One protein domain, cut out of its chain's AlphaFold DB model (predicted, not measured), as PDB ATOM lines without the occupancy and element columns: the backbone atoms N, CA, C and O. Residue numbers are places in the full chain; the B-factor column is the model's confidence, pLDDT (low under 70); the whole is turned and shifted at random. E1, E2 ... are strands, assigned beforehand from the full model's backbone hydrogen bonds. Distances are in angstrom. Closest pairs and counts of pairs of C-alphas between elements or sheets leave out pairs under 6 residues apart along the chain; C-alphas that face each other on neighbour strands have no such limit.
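Overview. This is residues 299 to 378 of the 772 residues of an uncharacterized protein of Myxococcus llanfairpwllgwyngyllgogerychwyrndrobwllllantysiliogogogochensis (UniProt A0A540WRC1). A strongly twisted sheet of six strands curls like part of an open barrel, and the hairpin of E2 and E3 reaches away from it as a long arm at one end. At the opposite end lies the turn of the hairpin of E4 and E5, and the unnamed tail, residues 371 to 378, folds back from E8 towards E1. The printed part has 80 residues with no named helix and eight named strands, E1 to E8 in chain order, of the class all strand. The large sheet has the order E1 - E6 - E5 - E4 - E7 - E8, and E2 - E3 is a second sheet; both are antiparallel. The whole is loose, with a radius of gyration of the C-alphas of 14.5 A and spans of 54 by 20 by 20 A.

Along the chain. In the large sheet, E1 is residues 299 to 301, 6.8 A long, beginning at C-alpha 299 (9.697, -14.399, -21.733). E6 is residues 348 to 351, 10.5 A. E5, residues 336 to 343, is the longest strand at 21.1 A, and E4, residues 325 to 330, measures 16.4 A. E7 is residues 359 to 363, 12.7 A. E8 is residues 366 to 370, 12.6 A, ending at C-alpha 370 (5.067, -21.378, -31.309). In the second sheet, E2 is residues 303 to 307, 12.3 A, and E3 is residues 313 to 317, 13.1 A.

Arrangement. The large sheet turns by 151 degrees in its curl, and its edge strands E1 and E8 are apart. E4, E5 and E6 form a meander, each strand the antiparallel neighbour of the one before. With E7 they form a Greek key, in which E4 is also the antiparallel neighbour of E7. Pairing along E5 is staggered: residues 336 to 340 pair with E4, where N 339 and O 327 are 2.9 A apart, and residues 341 to 343 with E6, where N 342 and O 350 are 2.9 A apart. E4 and E7 have N 328 and O 360 at 2.9 A. The hairpin of E7 and E8 has N 361 and O 368 at 2.8 A. E1 and E6 have N 300 and O 349 at 3.0 A. E1 runs on into E2 at 21 degrees, across a break of 1 residue. The hairpin of E2 and E3, at 158 degrees between directions, has N 304 and O 316 at 2.8 A.

Size, cuts and confidence. The C-alphas farthest apart, those of Asp 310 and Glu 333, are 54.0 A apart. The printed part has no cut and no long link. Its mean pLDDT is 91.6, and no printed residue is under 70.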
ATOM      1  N   LEU A 299       8.916 -14.067 -22.923       91.62
ATOM      2  CA  LEU A 299       9.697 -14.399 -21.733       91.62
ATOM      3  C   LEU A 299       9.842 -15.907 -21.605       91.62
ATOM      4  O   LEU A 299       8.993 -16.574 -21.019       91.62
ATOM      5  N   GLY A 300      10.906 -16.463 -22.170       92.62
ATOM      6  CA  GLY A 300      11.147 -17.891 -22.040       92.62
ATOM      7  C   GLY A 300      12.026 -18.247 -20.852       92.62
ATOM      8  O   GLY A 300      12.778 -17.425 -20.327       92.62
ATOM      9  N   HIS A 301      11.938 -19.507 -20.452       91.38
ATOM     10  CA  HIS A 301      12.686 -20.070 -19.336       91.38
ATOM     11  C   HIS A 301      13.247 -21.445 -19.709       91.38
ATOM     12  O   HIS A 301      12.732 -22.136 -20.585       91.38
ATOM     13  N   SER A 302      14.355 -21.818 -19.079       93.44
ATOM     14  CA  SER A 302      14.979 -23.127 -19.183       93.44
ATOM     15  C   SER A 302      15.699 -23.458 -17.885       93.44
ATOM     16  O   SER A 302      16.590 -22.741 -17.426       93.44
ATOM     17  N   SER A 303      15.351 -24.595 -17.303       92.94
ATOM     18  CA  SER A 303      16.059 -25.197 -16.180       92.94
ATOM     19  C   SER A 303      16.442 -26.640 -16.478       92.94
ATOM     20  O   SER A 303      15.790 -27.351 -17.238       92.94
ATOM     21  N   THR A 304      17.509 -27.100 -15.846       92.38
ATOM     22  CA  THR A 304      17.911 -28.500 -15.860       92.38
ATOM     23  C   THR A 304      17.470 -29.158 -14.556       92.38
ATOM     24  O   THR A 304      17.905 -28.758 -13.473       92.38
ATOM     25  N   PHE A 305      16.629 -30.183 -14.666       91.19
ATOM     26  CA  PHE A 305      16.208 -31.054 -13.574       91.19
ATOM     27  C   PHE A 305      17.162 -32.246 -13.476       91.19
ATOM     28  O   PHE A 305      17.086 -33.181 -14.270       91.19
ATOM     29  N   TYR A 306      18.072 -32.214 -12.508       91.06
ATOM     30  CA  TYR A 306      18.979 -33.318 -12.204       91.06
ATOM     31  C   TYR A 306      18.243 -34.355 -11.361       91.06
ATOM     32  O   TYR A 306      18.085 -34.187 -10.145       91.06
ATOM     33  N   PHE A 307      17.748 -35.393 -12.030       88.00
ATOM     34  CA  PHE A 307      16.988 -36.463 -11.402       88.00
ATOM     35  C   PHE A 307      17.937 -37.448 -10.723       88.00
ATOM     36  O   PHE A 307      18.916 -37.890 -11.330       88.00
ATOM     37  N   GLN A 308      17.650 -37.775  -9.468       85.62
ATOM     38  CA  GLN A 308      18.455 -38.692  -8.668       85.62
ATOM     39  C   GLN A 308      17.851 -40.102  -8.674       85.62
ATOM     40  O   GLN A 308      16.691 -40.309  -9.033       85.62
ATOM     41  N   GLU A 309      18.658 -41.080  -8.271       82.81
ATOM     42  CA  GLU A 309      18.277 -42.497  -8.194       82.81
ATOM     43  C   GLU A 309      17.120 -42.763  -7.214       82.81
ATOM     44  O   GLU A 309      16.270 -43.617  -7.475       82.81
ATOM     45  N   ASP A 310      17.030 -41.973  -6.139       83.69
ATOM     46  CA  ASP A 310      15.966 -42.027  -5.126       83.69
ATOM     47  C   ASP A 310      14.645 -41.360  -5.568       83.69
ATOM     48  O   ASP A 310      13.652 -41.389  -4.840       83.69
ATOM     49  N   GLY A 311      14.611 -40.769  -6.767       81.00
ATOM     50  CA  GLY A 311      13.459 -40.046  -7.307       81.00
ATOM     51  C   GLY A 311      13.397 -38.561  -6.937       81.00
ATOM     52  O   GLY A 311      12.486 -37.863  -7.394       81.00
ATOM     53  N   SER A 312      14.346 -38.050  -6.147       86.06
ATOM     54  CA  SER A 312      14.472 -36.619  -5.875       86.06
ATOM     55  C   SER A 312      14.987 -35.851  -7.100       86.06
ATOM     56  O   SER A 312      15.483 -36.413  -8.081       86.06
ATOM     57  N   THR A 313      14.817 -34.528  -7.095       88.44
ATOM     58  CA  THR A 313      15.231 -33.664  -8.208       88.44
ATOM     59  C   THR A 313      15.938 -32.426  -7.684       88.44
ATOM     60  O   THR A 313      15.381 -31.687  -6.876       88.44
ATOM     61  N   VAL A 314      17.133 -32.153  -8.209       90.94
ATOM     62  CA  VAL A 314      17.836 -30.882  -7.999       90.94
ATOM     63  C   VAL A 314      17.667 -30.027  -9.248       90.94
ATOM     64  O   VAL A 314      18.043 -30.439 -10.341       90.94
ATOM     65  N   THR A 315      17.108 -28.829  -9.107       91.12
ATOM     66  CA  THR A 315      16.896 -27.919 -10.242       91.12
ATOM     67  C   THR A 315      18.025 -26.900 -10.306       91.12
ATOM     68  O   THR A 315      18.369 -26.303  -9.287       91.12
ATOM     69  N   ARG A 316      18.598 -26.677 -11.491       91.62
ATOM     70  CA  ARG A 316      19.495 -25.536 -11.739       91.62
ATOM     71  C   ARG A 316      19.071 -24.785 -12.996       91.62
ATOM     72  O   ARG A 316      18.653 -25.439 -13.952       91.62
ATOM     73  N   PRO A 317      19.222 -23.455 -13.040       90.88
ATOM     74  CA  PRO A 317      19.004 -22.709 -14.269       90.88
ATOM     75  C   PRO A 317      19.956 -23.184 -15.374       90.88
ATOM     76  O   PRO A 317      21.112 -23.531 -15.113       90.88
ATOM     77  N   THR A 318      19.467 -23.232 -16.612       91.69
ATOM     78  CA  THR A 318      20.319 -23.456 -17.786       91.69
ATOM     79  C   THR A 318      20.960 -22.126 -18.173       91.69
ATOM     80  O   THR A 318      20.236 -21.181 -18.423       91.69
ATOM     81  N   ASP A 319      22.284 -22.011 -18.263       90.69
ATOM     82  CA  ASP A 319      22.886 -20.747 -18.713       90.69
ATOM     83  C   ASP A 319      22.529 -20.477 -20.187       90.69
ATOM     84  O   ASP A 319      23.001 -21.182 -21.078       90.69
ATOM     85  N   LEU A 320      21.691 -19.464 -20.435       91.94
ATOM     86  CA  LEU A 320      21.281 -19.043 -21.777       91.94
ATOM     87  C   LEU A 320      22.068 -17.827 -22.285       91.94
ATOM     88  O   LEU A 320      21.839 -17.380 -23.408       91.94
ATOM     89  N   SER A 321      23.007 -17.286 -21.503       89.69
ATOM     90  CA  SER A 321      23.715 -16.034 -21.824       89.69
ATOM     91  C   SER A 321      24.631 -16.111 -23.046       89.69
ATOM     92  O   SER A 321      25.026 -15.086 -23.598       89.69
ATOM     93  N   THR A 322      24.952 -17.326 -23.492       91.62
ATOM     94  CA  THR A 322      25.768 -17.577 -24.690       91.62
ATOM     95  C   THR A 322      24.948 -18.077 -25.880       91.62
ATOM     96  O   THR A 322      25.481 -18.237 -26.979       91.62
ATOM     97  N   ASN A 323      23.649 -18.319 -25.686       93.06
ATOM     98  CA  ASN A 323      22.777 -18.845 -26.723       93.06
ATOM     99  C   ASN A 323      22.347 -17.730 -27.677       93.06
ATOM    100  O   ASN A 323      21.921 -16.655 -27.266       93.06
ATOM    101  N   PHE A 324      22.391 -18.021 -28.977       94.19
ATOM    102  CA  PHE A 324      21.786 -17.164 -29.991       94.19
ATOM    103  C   PHE A 324      20.265 -17.357 -29.984       94.19
ATOM    104  O   PHE A 324      19.798 -18.471 -30.229       94.19
ATOM    105  N   ILE A 325      19.506 -16.303 -29.674       96.75
ATOM    106  CA  ILE A 325      18.048 -16.360 -29.505       96.75
ATOM    107  C   ILE A 325      17.384 -15.344 -30.433       96.75
ATOM    108  O   ILE A 325      17.721 -14.163 -30.391       96.75
ATOM    109  N   VAL A 326      16.445 -15.792 -31.269       97.38
ATOM    110  CA  VAL A 326      15.732 -14.932 -32.234       97.38
ATOM    111  C   VAL A 326      14.288 -15.400 -32.390       97.38
ATOM    112  O   VAL A 326      14.043 -16.594 -32.533       97.38
ATOM    113  N   ALA A 327      13.328 -14.479 -32.416       97.56
ATOM    114  CA  ALA A 327      11.985 -14.748 -32.921       97.56
ATOM    115  C   ALA A 327      11.893 -14.301 -34.384       97.56
ATOM    116  O   ALA A 327      12.094 -13.127 -34.696       97.56
ATOM    117  N   TRP A 328      11.599 -15.243 -35.279       96.50
ATOM    118  CA  TRP A 328      11.363 -14.976 -36.694       96.50
ATOM    119  C   TRP A 328       9.855 -14.900 -36.943       96.50
ATOM    120  O   TRP A 328       9.168 -15.927 -36.932       96.50
ATOM    121  N   VAL A 329       9.339 -13.692 -37.145       95.69
ATOM    122  CA  VAL A 329       7.909 -13.433 -37.344       95.69
ATOM    123  C   VAL A 329       7.599 -13.451 -38.845       95.69
ATOM    124  O   VAL A 329       8.259 -12.745 -39.609       95.69
ATOM    125  N   PRO A 330       6.661 -14.289 -39.319       92.44
ATOM    126  CA  PRO A 330       6.319 -14.364 -40.736       92.44
ATOM    127  C   PRO A 330       5.722 -13.055 -41.263       92.44
ATOM    128  O   PRO A 330       4.867 -12.449 -40.623       92.44
ATOM    129  N   THR A 331       6.103 -12.672 -42.479       90.06
ATOM    130  CA  THR A 331       5.513 -11.533 -43.198       90.06
ATOM    131  C   THR A 331       4.438 -11.986 -44.189       90.06
ATOM    132  O   THR A 331       4.370 -13.161 -44.572       90.06
ATOM    133  N   ALA A 332       3.613 -11.048 -44.662       86.38
ATOM    134  CA  ALA A 332       2.605 -11.320 -45.690       86.38
ATOM    135  C   ALA A 332       3.232 -11.780 -47.023       86.38
ATOM    136  O   ALA A 332       2.634 -12.560 -47.763       86.38
ATOM    137  N   GLU A 333       4.462 -11.348 -47.305       83.88
ATOM    138  CA  GLU A 333       5.240 -11.703 -48.494       83.88
ATOM    139  C   GLU A 333       5.865 -13.107 -48.405       83.88
ATOM    140  O   GLU A 333       6.522 -13.561 -49.344       83.88
ATOM    141  N   GLY A 334       5.675 -13.817 -47.287       79.12
ATOM    142  CA  GLY A 334       6.276 -15.127 -47.060       79.12
ATOM    143  C   GLY A 334       7.776 -15.051 -46.771       79.12
ATOM    144  O   GLY A 334       8.518 -15.950 -47.163       79.12
ATOM    145  N   THR A 335       8.229 -13.989 -46.104       87.88
ATOM    146  CA  THR A 335       9.574 -13.856 -45.520       87.88
ATOM    147  C   THR A 335       9.471 -13.789 -43.990       87.88
ATOM    148  O   THR A 335       8.449 -14.191 -43.431       87.88
ATOM    149  N   TYR A 336      10.530 -13.344 -43.305       93.62
ATOM    150  CA  TYR A 336      10.551 -13.177 -41.854       93.62
ATOM    151  C   TYR A 336      11.091 -11.800 -41.458       93.62
ATOM    152  O   TYR A 336      12.073 -11.338 -42.044       93.62
ATOM    153  N   THR A 337      10.507 -11.191 -40.428       94.50
ATOM    154  CA  THR A 337      11.148 -10.155 -39.605       94.50
ATOM    155  C   THR A 337      11.813 -10.816 -38.397       94.50
ATOM    156  O   THR A 337      11.301 -11.787 -37.843       94.50
ATOM    157  N   SER A 338      13.001 -10.346 -38.013       95.44
ATOM    158  CA  SER A 338      13.787 -10.938 -36.922       95.44
ATOM    159  C   SER A 338      13.787 -10.044 -35.686       95.44
ATOM    160  O   SER A 338      14.190  -8.882 -35.773       95.44
ATOM    161  N   HIS A 339      13.450 -10.615 -34.533       96.31
ATOM    162  CA  HIS A 339      13.534  -9.968 -33.225       96.31
ATOM    163  C   HIS A 339      14.576 -10.700 -32.385       96.31
ATOM    164  O   HIS A 339      14.410 -11.876 -32.059       96.31
ATOM    165  N   TYR A 340      15.675 -10.021 -32.069       95.62
ATOM    166  CA  TYR A 340      16.780 -10.616 -31.325       95.62
ATOM    167  C   TYR A 340      16.468 -10.649 -29.833       95.62
ATOM    168  O   TYR A 340      16.021  -9.658 -29.255       95.62
ATOM    169  N   GLY A 341      16.704 -11.808 -29.231       93.44
ATOM    170  CA  GLY A 341      16.541 -12.037 -27.808       93.44
ATOM    171  C   GLY A 341      17.844 -11.911 -27.032       93.44
ATOM    172  O   GLY A 341      18.935 -12.075 -27.581       93.44
ATOM    173  N   LEU A 342      17.710 -11.684 -25.730       90.38
ATOM    174  CA  LEU A 342      18.800 -11.752 -24.763       90.38
ATOM    175  C   LEU A 342      18.548 -12.920 -23.809       90.38
ATOM    176  O   LEU A 342      17.543 -12.923 -23.100       90.38
ATOM    177  N   GLY A 343      19.459 -13.893 -23.786       90.75
ATOM    178  CA  GLY A 343      19.485 -14.950 -22.776       90.75
ATOM    179  C   GLY A 343      20.299 -14.545 -21.550       90.75
ATOM    180  O   GLY A 343      21.240 -13.756 -21.648       90.75
ATOM    181  N   LEU A 344      19.943 -15.090 -20.389       86.94
ATOM    182  CA  LEU A 344      20.554 -14.789 -19.098       86.94
ATOM    183  C   LEU A 344      21.064 -16.068 -18.413       86.94
ATOM    184  O   LEU A 344      20.653 -17.189 -18.725       86.94
ATOM    185  N   ARG A 345      21.992 -15.901 -17.462       86.81
ATOM    186  CA  ARG A 345      22.588 -17.020 -16.704       86.81
ATOM    187  C   ARG A 345      21.611 -17.701 -15.749       86.81
ATOM    188  O   ARG A 345      21.852 -18.829 -15.335       86.81
ATOM    189  N   ASP A 346      20.527 -17.019 -15.398       82.56
ATOM    190  CA  ASP A 346      19.462 -17.529 -14.534       82.56
ATOM    191  C   ASP A 346      18.448 -18.411 -15.285       82.56
ATOM    192  O   ASP A 346      17.431 -18.809 -14.721       82.56
ATOM    193  N   GLY A 347      18.725 -18.748 -16.548       89.25
ATOM    194  CA  GLY A 347      17.864 -19.604 -17.352       89.25
ATOM    195  C   GLY A 347      16.678 -18.908 -17.974       89.25
ATOM    196  O   GLY A 347      15.844 -19.587 -18.563       89.25
ATOM    197  N   THR A 348      16.601 -17.584 -17.912       89.69
ATOM    198  CA  THR A 348      15.567 -16.826 -18.612       89.69
ATOM    199  C   THR A 348      16.087 -16.224 -19.916       89.69
ATOM    200  O   THR A 348      17.292 -16.055 -20.124       89.69
ATOM    201  N   PHE A 349      15.174 -15.909 -20.832       91.81
ATOM    202  CA  PHE A 349      15.461 -15.047 -21.970       91.81
ATOM    203  C   PHE A 349      14.278 -14.135 -22.277       91.81
ATOM    204  O   PHE A 349      13.125 -14.489 -22.030       91.81
ATOM    205  N   VAL A 350      14.571 -12.980 -22.867       91.38
ATOM    206  CA  VAL A 350      13.568 -12.004 -23.301       91.38
ATOM    207  C   VAL A 350      13.730 -11.678 -24.778       91.38
ATOM    208  O   VAL A 350      14.850 -11.517 -25.260       91.38
ATOM    209  N   ILE A 351      12.611 -11.556 -25.487       94.12
ATOM    210  CA  ILE A 351      12.537 -11.012 -26.847       94.12
ATOM    211  C   ILE A 351      11.462  -9.931 -26.862       94.12
ATOM    212  O   ILE A 351      10.366 -10.148 -26.353       94.12
ATOM    213  N   GLN A 352      11.785  -8.776 -27.431       91.94
ATOM    214  CA  GLN A 352      10.932  -7.589 -27.430       91.94
ATOM    215  C   GLN A 352      10.328  -7.325 -28.811       91.94
ATOM    216  O   GLN A 352      10.942  -7.635 -29.839       91.94
ATOM    217  N   GLY A 353       9.145  -6.710 -28.833       92.06
ATOM    218  CA  GLY A 353       8.496  -6.258 -30.063       92.06
ATOM    219  C   GLY A 353       7.991  -7.380 -30.969       92.06
ATOM    220  O   GLY A 353       7.786  -7.126 -32.146       92.06
ATOM    221  N   VAL A 354       7.820  -8.603 -30.462       95.00
ATOM    222  CA  VAL A 354       7.320  -9.738 -31.248       95.00
ATOM    223  C   VAL A 354       5.808  -9.594 -31.392       95.00
ATOM    224  O   VAL A 354       5.073  -9.751 -30.416       95.00
ATOM    225  N   GLU A 355       5.324  -9.330 -32.600       91.50
ATOM    226  CA  GLU A 355       3.903  -9.112 -32.879       91.50
ATOM    227  C   GLU A 355       3.038 -10.297 -32.420       91.50
ATOM    228  O   GLU A 355       3.520 -11.429 -32.327       91.50
ATOM    229  N   ASN A 356       1.742 -10.068 -32.159       87.50
ATOM    230  CA  ASN A 356       0.813 -11.089 -31.647       87.50
ATOM    231  C   ASN A 356       0.382 -12.140 -32.699       87.50
ATOM    232  O   ASN A 356      -0.801 -12.390 -32.925       87.50
ATOM    233  N   THR A 357       1.358 -12.745 -33.371       90.19
ATOM    234  CA  THR A 357       1.217 -13.816 -34.361       90.19
ATOM    235  C   THR A 357       2.143 -14.980 -33.988       90.19
ATOM    236  O   THR A 357       3.076 -14.782 -33.205       90.19
ATOM    237  N   PRO A 358       1.892 -16.213 -34.470       93.38
ATOM    238  CA  PRO A 358       2.874 -17.281 -34.335       93.38
ATOM    239  C   PRO A 358       4.197 -16.899 -34.982       93.38
ATOM    240  O   PRO A 358       4.236 -16.270 -36.038       93.38
ATOM    241  N   TYR A 359       5.276 -17.357 -34.371       95.75
ATOM    242  CA  TYR A 359       6.626 -17.085 -34.821       95.75
ATOM    243  C   TYR A 359       7.485 -18.338 -34.692       95.75
ATOM    244  O   TYR A 359       7.167 -19.289 -33.969       95.75
ATOM    245  N   LEU A 360       8.602 -18.340 -35.413       96.38
ATOM    246  CA  LEU A 360       9.610 -19.377 -35.297       96.38
ATOM    247  C   LEU A 360      10.667 -18.915 -34.290       96.38
ATOM    248  O   LEU A 360      11.476 -18.038 -34.580       96.38
ATOM    249  N   LEU A 361      10.651 -19.492 -33.094       97.56
ATOM    250  CA  LEU A 361      11.623 -19.211 -32.045       97.56
ATOM    251  C   LEU A 361      12.897 -20.023 -32.269       97.56
ATOM    252  O   LEU A 361      12.865 -21.248 -32.205       97.56
ATOM    253  N   GLN A 362      14.018 -19.352 -32.486       96.75
ATOM    254  CA  GLN A 362      15.341 -19.949 -32.575       96.75
ATOM    255  C   GLN A 362      16.061 -19.867 -31.229       96.75
ATOM    256  O   GLN A 362      16.156 -18.791 -30.648       96.75
ATOM    257  N   ILE A 363      16.620 -20.991 -30.778       94.62
ATOM    258  CA  ILE A 363      17.587 -21.068 -29.676       94.62
ATOM    259  C   ILE A 363      18.770 -21.913 -30.164       94.62
ATOM    260  O   ILE A 363      18.656 -23.126 -30.367       94.62
ATOM    261  N   GLY A 364      19.916 -21.272 -30.392       91.88
ATOM    262  CA  GLY A 364      21.063 -21.893 -31.051       91.88
ATOM    263  C   GLY A 364      20.710 -22.343 -32.474       91.88
ATOM    264  O   GLY A 364      20.390 -21.525 -33.334       91.88
ATOM    265  N   THR A 365      20.765 -23.652 -32.735       89.69
ATOM    266  CA  THR A 365      20.419 -24.262 -34.039       89.69
ATOM    267  C   THR A 365      19.035 -24.926 -34.061       89.69
ATOM    268  O   THR A 365      18.646 -25.519 -35.073       89.69
ATOM    269  N   ALA A 366      18.303 -24.855 -32.945       94.62
ATOM    270  CA  ALA A 366      16.961 -25.399 -32.809       94.62
ATOM    271  C   ALA A 366      15.911 -24.302 -33.005       94.62
ATOM    272  O   ALA A 366      16.070 -23.190 -32.509       94.62
ATOM    273  N   TYR A 367      14.835 -24.642 -33.702       96.81
ATOM    274  CA  TYR A 367      13.748 -23.751 -34.069       96.81
ATOM    275  C   TYR A 367      12.406 -24.347 -33.627       96.81
ATOM    276  O   TYR A 367      12.154 -25.539 -33.816       96.81
ATOM    277  N   TYR A 368      11.522 -23.526 -33.078       96.75
ATOM    278  CA  TYR A 368      10.246 -23.954 -32.512       96.75
ATOM    279  C   TYR A 368       9.138 -23.047 -33.029       96.75
ATOM    280  O   TYR A 368       9.141 -21.850 -32.758       96.75
ATOM    281  N   TRP A 369       8.198 -23.601 -33.792       96.31
ATOM    282  CA  TRP A 369       7.024 -22.854 -34.240       96.31
ATOM    283  C   TRP A 369       6.019 -22.759 -33.096       96.31
ATOM    284  O   TRP A 369       5.464 -23.774 -32.671       96.31
ATOM    285  N   THR A 370       5.820 -21.562 -32.552       94.62
ATOM    286  CA  THR A 370       5.067 -21.378 -31.309       94.62
ATOM    287  C   THR A 370       4.263 -20.084 -31.311       94.62
ATOM    288  O   THR A 370       4.606 -19.110 -31.976       94.62
ATOM    289  N   HIS A 371       3.189 -20.087 -30.525       92.81
ATOM    290  CA  HIS A 371       2.430 -18.895 -30.143       92.81
ATOM    291  C   HIS A 371       2.689 -18.487 -28.683       92.81
ATOM    292  O   HIS A 371       2.194 -17.456 -28.234       92.81
ATOM    293  N   SER A 372       3.401 -19.323 -27.916       93.12
ATOM    294  CA  SER A 372       3.600 -19.118 -26.480       93.12
ATOM    295  C   SER A 372       4.486 -17.913 -26.214       93.12
ATOM    296  O   SER A 372       5.605 -17.862 -26.708       93.12
ATOM    297  N   ARG A 373       4.019 -17.004 -25.357       91.75
ATOM    298  CA  ARG A 373       4.810 -15.881 -24.835       91.75
ATOM    299  C   ARG A 373       5.690 -16.272 -23.658       91.75
ATOM    300  O   ARG A 373       6.592 -15.522 -23.319       91.75
ATOM    301  N   THR A 374       5.458 -17.444 -23.076       92.12
ATOM    302  CA  THR A 374       6.218 -17.965 -21.938       92.12
ATOM    303  C   THR A 374       6.692 -19.395 -22.197       92.12
ATOM    304  O   THR A 374       6.215 -20.332 -21.552       92.12
ATOM    305  N   PRO A 375       7.525 -19.626 -23.227       93.88
ATOM    306  CA  PRO A 375       7.979 -20.970 -23.560       93.88
ATOM    307  C   PRO A 375       8.962 -21.507 -22.507       93.88
ATOM    308  O   PRO A 375       9.820 -20.776 -22.019       93.88
ATOM    309  N   ASP A 376       8.855 -22.797 -22.196       92.12
ATOM    310  CA  ASP A 376       9.654 -23.495 -21.186       92.12
ATOM    311  C   ASP A 376      10.503 -24.585 -21.856       92.12
ATOM    312  O   ASP A 376      10.004 -25.608 -22.313       92.12
ATOM    313  N   PHE A 377      11.813 -24.390 -21.924       92.44
ATOM    314  CA  PHE A 377      12.753 -25.337 -22.525       92.44
ATOM    315  C   PHE A 377      13.451 -26.229 -21.501       92.44
ATOM    316  O   PHE A 377      14.451 -26.875 -21.830       92.44
ATOM    317  N   SER A 378      12.915 -26.296 -20.284       91.25
ATOM    318  CA  SER A 378      13.494 -27.086 -19.212       91.25
ATOM    319  C   SER A 378      13.573 -28.564 -19.559       91.25
ATOM    320  O   SER A 378      12.666 -29.129 -20.163       91.25
TER     321      SER A 378